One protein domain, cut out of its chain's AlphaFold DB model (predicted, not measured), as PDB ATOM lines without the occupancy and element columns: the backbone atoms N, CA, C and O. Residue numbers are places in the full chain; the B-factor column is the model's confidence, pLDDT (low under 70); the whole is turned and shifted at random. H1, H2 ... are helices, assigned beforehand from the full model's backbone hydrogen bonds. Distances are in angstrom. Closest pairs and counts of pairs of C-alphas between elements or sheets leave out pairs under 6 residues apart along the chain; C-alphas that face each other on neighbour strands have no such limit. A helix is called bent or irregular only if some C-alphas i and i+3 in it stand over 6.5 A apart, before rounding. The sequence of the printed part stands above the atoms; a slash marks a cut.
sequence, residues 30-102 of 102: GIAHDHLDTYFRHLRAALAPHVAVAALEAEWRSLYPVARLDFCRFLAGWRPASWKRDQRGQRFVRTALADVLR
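This is residues 30 to 102 of the 102 residues of a protein of Deltaproteobacteria bacterium (UniProt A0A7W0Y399). One long bent helix, H2, makes the spine of an elongated all-helix domain; H1 folds back beside its first arm, H2a, and H4 crosses its second arm, H2b. The short helix H3 lies at the turn between H2b and H4, while H1 and H4 stay apart from each other. The printed part has 73 residues with four named helices, in the order H1, H2, H3, H4, and no named strand. The whole is loose, with a radius of gyration of the C-alphas of 15.2 A and spans of 46 by 28 by 20 A.

H2, residues 53 to 78, was assigned as one helix by its hydrogen bonds but is bent: C-alphas 62 and 65 are 6.9 A apart. Its arms are H2a, residues 53 to 62, 14.1 A long, and H2b, residues 65 to 78, 19.8 A long. H1, residues 33 to 46, is 19.8 A long and begins at C-alpha 33 (4.845, -28.585, -38.682). H3 holds residues 80 to 83. H4, residues 87 to 100, is 20.2 A long and ends at C-alpha 100 (11.942, -21.796, -20.881).

H2 is the hub, its arms at a steep tilt of 46 degrees. H2b and H4 touch, closest at the C-alphas of Leu 69 and Val 93, 6.2 A apart, at a steep tilt of 54 degrees, opposite ways. H2b touches H3 with residues 72 to 76 alone; the closest C-alphas, of Ala 76 and Trp 83, are 5.4 A apart. H1 and H2a form a helical hairpin at a shallow tilt of 30 degrees, opposite ways; they only just touch, with 3 pairs of C-alphas within 8 A, the closest those of Arg 44 and Val 53 at 6.4 A. In H2a, H2b and H4 every O i to N i+4 pair is within hydrogen-bond range, in H1 9 of 10, and H3 is too short for such a pair.

The two C-alphas farthest apart, of His 50 and Ala 81, are 46.4 A apart. Residues 46 to 51 stand free, as do residues 77 to 82, of which 80 to 82 belong to H3. The printed part has no cut and no long link. Its mean pLDDT is 94.1, and residue 102, the chain's last, is under 70.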
ATOM      1  N   GLY A  30       9.314 -32.544 -31.784       91.56
ATOM      2  CA  GLY A  30       7.966 -32.734 -31.276       91.56
ATOM      3  C   GLY A  30       6.965 -31.666 -31.733       91.56
ATOM      4  O   GLY A  30       5.896 -31.543 -31.128       91.56
ATOM      5  N   ILE A  31       7.293 -30.893 -32.774       94.62
ATOM      6  CA  ILE A  31       6.413 -29.888 -33.374       94.62
ATOM      7  C   ILE A  31       5.915 -30.400 -34.722       94.62
ATOM      8  O   ILE A  31       6.674 -30.545 -35.671       94.62
ATOM      9  N   ALA A  32       4.616 -30.672 -34.833       94.81
ATOM     10  CA  ALA A  32       4.028 -31.289 -36.020       94.81
ATOM     11  C   ALA A  32       3.805 -30.281 -37.171       94.81
ATOM     12  O   ALA A  32       2.662 -30.058 -37.574       94.81
ATOM     13  N   HIS A  33       4.879 -29.678 -37.693       95.38
ATOM     14  CA  HIS A  33       4.845 -28.585 -38.682       95.38
ATOM     15  C   HIS A  33       3.904 -28.856 -39.860       95.38
ATOM     16  O   HIS A  33       2.976 -28.082 -40.063       95.38
ATOM     17  N   ASP A  34       4.024 -29.999 -40.539       96.00
ATOM     18  CA  ASP A  34       3.176 -30.332 -41.700       96.00
ATOM     19  C   ASP A  34       1.673 -30.385 -41.365       96.00
ATOM     20  O   ASP A  34       0.801 -30.069 -42.183       96.00
ATOM     21  N   HIS A  35       1.348 -30.787 -40.135       96.81
ATOM     22  CA  HIS A  35      -0.034 -30.877 -39.668       96.81
ATOM     23  C   HIS A  35      -0.565 -29.512 -39.257       96.81
ATOM     24  O   HIS A  35      -1.726 -29.207 -39.531       96.81
ATOM     25  N   LEU A  36       0.285 -28.675 -38.658       97.06
ATOM     26  CA  LEU A  36      -0.027 -27.272 -38.412       97.06
ATOM     27  C   LEU A  36      -0.253 -26.539 -39.736       97.06
ATOM     28  O   LEU A  36      -1.259 -25.855 -39.878       97.06
ATOM     29  N   ASP A  37       0.600 -26.746 -40.735       97.75
ATOM     30  CA  ASP A  37       0.458 -26.149 -42.065       97.75
ATOM     31  C   ASP A  37      -0.849 -26.574 -42.731       97.75
ATOM     32  O   ASP A  37      -1.592 -25.741 -43.260       97.75
ATOM     33  N   THR A  38      -1.182 -27.862 -42.639       97.62
ATOM     34  CA  THR A  38      -2.463 -28.385 -43.118       97.62
ATOM     35  C   THR A  38      -3.638 -27.736 -42.392       97.62
ATOM     36  O   THR A  38      -4.567 -27.257 -43.047       97.62
ATOM     37  N   TYR A  39      -3.596 -27.671 -41.061       97.38
ATOM     38  CA  TYR A  39      -4.644 -27.058 -40.250       97.38
ATOM     39  C   TYR A  39      -4.835 -25.580 -40.598       97.38
ATOM     40  O   TYR A  39      -5.949 -25.159 -40.903       97.38
ATOM     41  N   PHE A  40      -3.755 -24.798 -40.631       97.12
ATOM     42  CA  PHE A  40      -3.820 -23.363 -40.896       97.12
ATOM     43  C   PHE A  40      -4.202 -23.037 -42.336       97.12
ATOM     44  O   PHE A  40      -4.913 -22.057 -42.562       97.12
ATOM     45  N   ARG A  41      -3.838 -23.875 -43.314       97.94
ATOM     46  CA  ARG A  41      -4.360 -23.765 -44.686       97.94
ATOM     47  C   ARG A  41      -5.887 -23.844 -44.706       97.94
ATOM     48  O   ARG A  41      -6.523 -23.022 -45.361       97.94
ATOM     49  N   HIS A  42      -6.471 -24.796 -43.981       97.88
ATOM     50  CA  HIS A  42      -7.926 -24.925 -43.884       97.88
ATOM     51  C   HIS A  42      -8.559 -23.817 -43.032       97.88
ATOM     52  O   HIS A  42      -9.577 -23.257 -43.434       97.88
ATOM     53  N   LEU A  43      -7.940 -23.444 -41.908       96.19
ATOM     54  CA  LEU A  43      -8.434 -22.379 -41.034       96.19
ATOM     55  C   LEU A  43      -8.492 -21.034 -41.770       96.19
ATOM     56  O   LEU A  43      -9.508 -20.351 -41.708       96.19
ATOM     57  N   ARG A  44      -7.448 -20.681 -42.531       96.19
ATOM     58  CA  ARG A  44      -7.412 -19.463 -43.359       96.19
ATOM     59  C   ARG A  44      -8.579 -19.379 -44.337       96.19
ATOM     60  O   ARG A  44      -9.130 -18.301 -44.509       96.19
ATOM     61  N   ALA A  45      -8.960 -20.497 -44.950       96.56
ATOM     62  CA  ALA A  45     -10.079 -20.543 -45.888       96.56
ATOM     63  C   ALA A  45     -11.455 -20.446 -45.200       96.56
ATOM     64  O   ALA A  45     -12.425 -20.047 -45.839       96.56
ATOM     65  N   ALA A  46     -11.547 -20.823 -43.923       96.75
ATOM     66  CA  ALA A  46     -12.795 -20.849 -43.160       96.75
ATOM     67  C   ALA A  46     -13.058 -19.568 -42.350       96.75
ATOM     68  O   ALA A  46     -14.194 -19.314 -41.947       96.75
ATOM     69  N   LEU A  47     -12.020 -18.777 -42.070       95.81
ATOM     70  CA  LEU A  47     -12.134 -17.549 -41.289       95.81
ATOM     71  C   LEU A  47     -12.737 -16.399 -42.100       95.81
ATOM     72  O   LEU A  47     -12.548 -16.276 -43.308       95.81
ATOM     73  N   ALA A  48     -13.449 -15.515 -41.401       95.81
ATOM     74  CA  ALA A  48     -14.026 -14.328 -42.011       95.81
ATOM     75  C   ALA A  48     -12.930 -13.340 -42.477       95.81
ATOM     76  O   ALA A  48     -11.909 -13.210 -41.799       95.81
ATOM     77  N   PRO A  49     -13.153 -12.562 -43.559       92.44
ATOM     78  CA  PRO A  49     -12.131 -11.678 -44.139       92.44
ATOM     79  C   PRO A  49     -11.572 -10.596 -43.201       92.44
ATOM     80  O   PRO A  49     -10.499 -10.062 -43.455       92.44
ATOM     81  N   HIS A  50     -12.295 -10.249 -42.132       94.69
ATOM     82  CA  HIS A  50     -11.869  -9.243 -41.155       94.69
ATOM     83  C   HIS A  50     -10.898  -9.792 -40.097       94.69
ATOM     84  O   HIS A  50     -10.359  -9.023 -39.301       94.69
ATOM     85  N   VAL A  51     -10.688 -11.111 -40.043       95.69
ATOM     86  CA  VAL A  51      -9.750 -11.725 -39.104       95.69
ATOM     87  C   VAL A  51      -8.331 -11.563 -39.641       95.69
ATOM     88  O   VAL A  51      -8.022 -11.990 -40.753       95.69
ATOM     89  N   ALA A  52      -7.438 -10.999 -38.826       96.19
ATOM     90  CA  ALA A  52      -6.012 -10.893 -39.129       96.19
ATOM     91  C   ALA A  52      -5.327 -12.270 -39.025       96.19
ATOM     92  O   ALA A  52      -4.584 -12.552 -38.085       96.19
ATOM     93  N   VAL A  53      -5.601 -13.156 -39.986       95.56
ATOM     94  CA  VAL A  53      -5.249 -14.579 -39.889       95.56
ATOM     95  C   VAL A  53      -3.748 -14.838 -39.766       95.56
ATOM     96  O   VAL A  53      -3.349 -15.761 -39.068       95.56
ATOM     97  N   ALA A  54      -2.908 -14.002 -40.380       95.94
ATOM     98  CA  ALA A  54      -1.458 -14.122 -40.249       95.94
ATOM     99  C   ALA A  54      -0.987 -13.888 -38.801       95.94
ATOM    100  O   ALA A  54      -0.142 -14.628 -38.305       95.94
ATOM    101  N   ALA A  55      -1.567 -12.897 -38.112       97.00
ATOM    102  CA  ALA A  55      -1.256 -12.615 -36.712       97.00
ATOM    103  C   ALA A  55      -1.794 -13.719 -35.791       97.00
ATOM    104  O   ALA A  55      -1.065 -14.204 -34.930       97.00
ATOM    105  N   LEU A  56      -3.034 -14.164 -36.036       95.50
ATOM    106  CA  LEU A  56      -3.651 -15.282 -35.318       95.50
ATOM    107  C   LEU A  56      -2.790 -16.543 -35.406       95.50
ATOM    108  O   LEU A  56      -2.527 -17.198 -34.405       95.50
ATOM    109  N   GLU A  57      -2.347 -16.898 -36.608       96.56
ATOM    110  CA  GLU A  57      -1.531 -18.086 -36.814       96.56
ATOM    111  C   GLU A  57      -0.156 -17.974 -36.167       96.56
ATOM    112  O   GLU A  57       0.300 -18.945 -35.568       96.56
ATOM    113  N   ALA A  58       0.496 -16.813 -36.253       97.06
ATOM    114  CA  ALA A  58       1.776 -16.594 -35.588       97.06
ATOM    115  C   ALA A  58       1.652 -16.772 -34.066       97.06
ATOM    116  O   ALA A  58       2.456 -17.481 -33.457       97.06
ATOM    117  N   GLU A  59       0.610 -16.192 -33.466       96.06
ATOM    118  CA  GLU A  59       0.295 -16.367 -32.047       96.06
ATOM    119  C   GLU A  59       0.012 -17.838 -31.719       96.06
ATOM    120  O   GLU A  59       0.589 -18.415 -30.805       96.06
ATOM    121  N   TRP A  60      -0.849 -18.493 -32.487       96.31
ATOM    122  CA  TRP A  60      -1.240 -19.864 -32.195       96.31
ATOM    123  C   TRP A  60      -0.085 -20.853 -32.373       96.31
ATOM    124  O   TRP A  60       0.065 -21.769 -31.568       96.31
ATOM    125  N   ARG A  61       0.773 -20.669 -33.380       96.44
ATOM    126  CA  ARG A  61       1.977 -21.494 -33.557       96.44
ATOM    127  C   ARG A  61       2.954 -21.331 -32.398       96.44
ATOM    128  O   ARG A  61       3.521 -22.332 -31.969       96.44
ATOM    129  N   SER A  62       3.112 -20.120 -31.857       94.94
ATOM    130  CA  SER A  62       3.961 -19.903 -30.677       94.94
ATOM    131  C   SER A  62       3.389 -20.566 -29.414       94.94
ATOM    132  O   SER A  62       4.146 -20.971 -28.534       94.94
ATOM    133  N   LEU A  63       2.068 -20.767 -29.357       95.50
ATOM    134  CA  LEU A  63       1.389 -21.468 -28.265       95.50
ATOM    135  C   LEU A  63       1.398 -22.999 -28.393       95.50
ATOM    136  O   LEU A  63       1.164 -23.674 -27.390       95.50
ATOM    137  N   TYR A  64       1.674 -23.580 -29.567       95.88
ATOM    138  CA  TYR A  64       1.667 -25.044 -29.739       95.88
ATOM    139  C   TYR A  64       2.612 -25.774 -28.767       95.88
ATOM    140  O   TYR A  64       2.165 -26.727 -28.119       95.88
ATOM    141  N   PRO A  65       3.880 -25.347 -28.581       94.75
ATOM    142  CA  PRO A  65       4.770 -26.006 -27.631       94.75
ATOM    143  C   PRO A  65       4.249 -25.938 -26.190       94.75
ATOM    144  O   PRO A  65       4.331 -26.925 -25.460       94.75
ATOM    145  N   VAL A  66       3.655 -24.805 -25.800       94.44
ATOM    146  CA  VAL A  66       3.057 -24.602 -24.470       94.44
ATOM    147  C   VAL A  66       1.852 -25.522 -24.272       94.44
ATOM    148  O   VAL A  66       1.752 -26.201 -23.252       94.44
ATOM    149  N   ALA A  67       0.969 -25.607 -25.267       95.75
ATOM    150  CA  ALA A  67      -0.199 -26.481 -25.253       95.75
ATOM    151  C   ALA A  67       0.187 -27.967 -25.151       95.75
ATOM    152  O   ALA A  67      -0.402 -28.720 -24.371       95.75
ATOM    153  N   ARG A  68       1.214 -28.392 -25.896       95.19
ATOM    154  CA  ARG A  68       1.738 -29.761 -25.821       95.19
ATOM    155  C   ARG A  68       2.414 -30.041 -24.477       95.19
ATOM    156  O   ARG A  68       2.215 -31.118 -23.921       95.19
ATOM    157  N   LEU A  69       3.161 -29.082 -23.925       95.31
ATOM    158  CA  LEU A  69       3.786 -29.204 -22.603       95.31
ATOM    159  C   LEU A  69       2.729 -29.355 -21.498       95.31
ATOM    160  O   LEU A  69       2.865 -30.226 -20.636       95.31
ATOM    161  N   ASP A  70       1.654 -28.567 -21.558       94.94
ATOM    162  CA  ASP A  70       0.510 -28.706 -20.656       94.94
ATOM    163  C   ASP A  70      -0.148 -30.090 -20.773       94.94
ATOM    164  O   ASP A  70      -0.453 -30.716 -19.755       94.94
ATOM    165  N   PHE A  71      -0.281 -30.627 -21.990       94.88
ATOM    166  CA  PHE A  71      -0.809 -31.977 -22.176       94.88
ATOM    167  C   PHE A  71       0.090 -33.053 -21.566       94.88
ATOM    168  O   PHE A  71      -0.387 -33.956 -20.878       94.88
ATOM    169  N   CYS A  72       1.407 -32.949 -21.760       95.31
ATOM    170  CA  CYS A  72       2.368 -33.856 -21.140       95.31
ATOM    171  C   CYS A  72       2.274 -33.811 -19.607       95.31
ATOM    172  O   CYS A  72       2.240 -34.861 -18.961       95.31
ATOM    173  N   ARG A  73       2.160 -32.613 -19.016       95.56
ATOM    174  CA  ARG A  73       1.925 -32.423 -17.573       95.56
ATOM    175  C   ARG A  73       0.630 -33.105 -17.127       95.56
ATOM    176  O   ARG A  73       0.619 -33.798 -16.110       95.56
ATOM    177  N   PHE A  74      -0.450 -32.934 -17.884       95.06
ATOM    178  CA  PHE A  74      -1.733 -33.578 -17.617       95.06
ATOM    179  C   PHE A  74      -1.624 -35.111 -17.647       95.06
ATOM    180  O   PHE A  74      -2.039 -35.772 -16.693       95.06
ATOM    181  N   LEU A  75      -1.005 -35.689 -18.682       95.31
ATOM    182  CA  LEU A  75      -0.805 -37.138 -18.805       95.31
ATOM    183  C   LEU A  75       0.076 -37.704 -17.690       95.31
ATOM    184  O   LEU A  75      -0.193 -38.805 -17.200       95.31
ATOM    185  N   ALA A  76       1.092 -36.952 -17.265       95.31
ATOM    186  CA  ALA A  76       1.958 -37.328 -16.156       95.31
ATOM    187  C   ALA A  76       1.185 -37.497 -14.842       95.31
ATOM    188  O   ALA A  76       1.483 -38.424 -14.088       95.31
ATOM    189  N   GLY A  77       0.187 -36.644 -14.591       96.06
ATOM    190  CA  GLY A  77      -0.682 -36.725 -13.415       96.06
ATOM    191  C   GLY A  77      -1.814 -37.745 -13.556       96.06
ATOM    192  O   GLY A  77      -2.029 -38.550 -12.655       96.06
ATOM    193  N   TRP A  78      -2.526 -37.745 -14.688       95.62
ATOM    194  CA  TRP A  78      -3.708 -38.592 -14.887       95.62
ATOM    195  C   TRP A  78      -3.337 -40.056 -15.145       95.62
ATOM    196  O   TRP A  78      -3.923 -40.962 -14.553       95.62
ATOM    197  N   ARG A  79      -2.371 -40.328 -16.036       93.56
ATOM    198  CA  ARG A  79      -1.981 -41.701 -16.426       93.56
ATOM    199  C   ARG A  79      -0.476 -41.946 -16.279       93.56
ATOM    200  O   ARG A  79       0.189 -42.249 -17.277       93.56
ATOM    201  N   PRO A  80       0.067 -41.952 -15.046       94.12
ATOM    202  CA  PRO A  80       1.509 -42.027 -14.813       94.12
ATOM    203  C   PRO A  80       2.184 -43.240 -15.471       94.12
ATOM    204  O   PRO A  80       3.275 -43.126 -16.021       94.12
ATOM    205  N   ALA A  81       1.538 -44.412 -15.457       94.50
ATOM    206  CA  ALA A  81       2.097 -45.627 -16.056       94.50
ATOM    207  C   ALA A  81       2.245 -45.532 -17.584       94.50
ATOM    208  O   ALA A  81       3.227 -46.029 -18.134       94.50
ATOM    209  N   SER A  82       1.293 -44.893 -18.274       91.69
ATOM    210  CA  SER A  82       1.386 -44.654 -19.719       91.69
ATOM    211  C   SER A  82       2.413 -43.575 -20.032       91.69
ATOM    212  O   SER A  82       3.249 -43.780 -20.905       91.69
ATOM    213  N   TRP A  83       2.412 -42.481 -19.268       95.12
ATOM    214  CA  TRP A  83       3.374 -41.390 -19.425       95.12
ATOM    215  C   TRP A  83       4.832 -41.841 -19.266       95.12
ATOM    216  O   TRP A  83       5.707 -41.423 -20.021       95.12
ATOM    217  N   LYS A  84       5.111 -42.761 -18.333       94.81
ATOM    218  CA  LYS A  84       6.453 -43.349 -18.163       94.81
ATOM    219  C   LYS A  84       6.966 -44.076 -19.413       94.81
ATOM    220  O   LYS A  84       8.174 -44.231 -19.558       94.81
ATOM    221  N   ARG A  85       6.073 -44.531 -20.298       94.44
ATOM    222  CA  ARG A  85       6.425 -45.223 -21.549       94.44
ATOM    223  C   ARG A  85       6.494 -44.290 -22.761       94.44
ATOM    224  O   ARG A  85       7.057 -44.686 -23.777       94.44
ATOM    225  N   ASP A  86       5.960 -43.073 -22.666       93.81
ATOM    226  CA  ASP A  86       5.974 -42.101 -23.763       93.81
ATOM    227  C   ASP A  86       7.335 -41.397 -23.874       93.81
ATOM    228  O   ASP A  86       7.562 -40.299 -23.370       93.81
ATOM    229  N   GLN A  87       8.280 -42.042 -24.556       93.69
ATOM    230  CA  GLN A  87       9.628 -41.501 -24.719       93.69
ATOM    231  C   GLN A  87       9.671 -40.196 -25.530       93.69
ATOM    232  O   GLN A  87      10.577 -39.383 -25.310       93.69
ATOM    233  N   ARG A  88       8.734 -39.986 -26.467       93.75
ATOM    234  CA  ARG A  88       8.714 -38.791 -27.326       93.75
ATOM    235  C   ARG A  88       8.210 -37.580 -26.555       93.75
ATOM    236  O   ARG A  88       8.871 -36.540 -26.575       93.75
ATOM    237  N   GLY A  89       7.132 -37.742 -25.788       94.31
ATOM    238  CA  GLY A  89       6.660 -36.719 -24.859       94.31
ATOM    239  C   GLY A  89       7.727 -36.353 -23.829       94.31
ATOM    240  O   GLY A  89       8.035 -35.178 -23.646       94.31
ATOM    241  N   GLN A  90       8.381 -37.343 -23.213       95.06
ATOM    242  CA  GLN A  90       9.446 -37.101 -22.226       95.06
ATOM    243  C   GLN A  90      10.630 -36.321 -22.814       95.06
ATOM    244  O   GLN A  90      11.199 -35.452 -22.152       95.06
ATOM    245  N   ARG A  91      11.027 -36.630 -24.057       94.50
ATOM    246  CA  ARG A  91      12.092 -35.900 -24.761       94.50
ATOM    247  C   ARG A  91      11.701 -34.451 -24.991       94.50
ATOM    248  O   ARG A  91      12.490 -33.569 -24.676       94.50
ATOM    249  N   PHE A  92      10.488 -34.227 -25.479       95.25
ATOM    250  CA  PHE A  92       9.990 -32.884 -25.704       95.25
ATOM    251  C   PHE A  92       9.946 -32.048 -24.430       95.25
ATOM    252  O   PHE A  92      10.440 -30.929 -24.441       95.25
ATOM    253  N   VAL A  93       9.416 -32.595 -23.330       95.81
ATOM    254  CA  VAL A  93       9.360 -31.885 -22.042       95.81
ATOM    255  C   VAL A  93      10.753 -31.425 -21.615       95.81
ATOM    256  O   VAL A  93      10.915 -30.275 -21.219       95.81
ATOM    257  N   ARG A  94      11.773 -32.288 -21.736       94.25
ATOM    258  CA  ARG A  94      13.157 -31.912 -21.403       94.25
ATOM    259  C   ARG A  94      13.669 -30.758 -22.263       94.25
ATOM    260  O   ARG A  94      14.253 -29.832 -21.713       94.25
ATOM    261  N   THR A  95      13.452 -30.809 -23.577       92.44
ATOM    262  CA  THR A  95      13.884 -29.745 -24.495       92.44
ATOM    263  C   THR A  95      13.143 -28.437 -24.218       92.44
ATOM    264  O   THR A  95      13.779 -27.415 -23.990       92.44
ATOM    265  N   ALA A  96      11.811 -28.482 -24.146       91.44
ATOM    266  CA  ALA A  96      10.975 -27.302 -23.947       91.44
ATOM    267  C   ALA A  96      11.264 -26.600 -22.610       91.44
ATOM    268  O   ALA A  96      11.351 -25.377 -22.563       91.44
ATOM    269  N   LEU A  97      11.468 -27.352 -21.521       89.88
ATOM    270  CA  LEU A  97      11.837 -26.761 -20.231       89.88
ATOM    271  C   LEU A  97      13.235 -26.136 -20.253       89.88
ATOM    272  O   LEU A  97      13.440 -25.103 -19.622       89.88
ATOM    273  N   ALA A  98      14.185 -26.730 -20.980       89.00
ATOM    274  CA  ALA A  98      15.517 -26.151 -21.131       89.00
ATOM    275  C   ALA A  98      15.495 -24.824 -21.902       89.00
ATOM    276  O   ALA A  98      16.369 -23.996 -21.676       89.00
ATOM    277  N   ASP A  99      14.525 -24.618 -22.794       84.31
ATOM    278  CA  ASP A  99      14.350 -23.349 -23.504       84.31
ATOM    279  C   ASP A  99      13.625 -22.295 -22.650       84.31
ATOM    280  O   ASP A  99      13.954 -21.121 -22.742       84.31
ATOM    281  N   VAL A 100      12.685 -22.703 -21.786       78.75
ATOM    282  CA  VAL A 100      11.942 -21.796 -20.881       78.75
ATOM    283  C   VAL A 100      12.785 -21.309 -19.696       78.75
ATOM    284  O   VAL A 100      12.523 -20.238 -19.159       78.75
ATOM    285  N   LEU A 101      13.763 -22.103 -19.253       76.62
ATOM    286  CA  LEU A 101      14.618 -21.790 -18.099       76.62
ATOM    287  C   LEU A 101      15.924 -21.060 -18.467       76.62
ATOM    288  O   LEU A 101      16.761 -20.863 -17.584       76.62
ATOM    289  N   ARG A 102      16.120 -20.701 -19.740       67.19
ATOM    290  CA  ARG A 102      17.191 -19.786 -20.169       67.19
ATOM    291  C   ARG A 102      16.734 -18.341 -20.058       67.19
ATOM    292  O   ARG A 102      17.601 -17.513 -19.710       67.19
TER     293      ARG A 102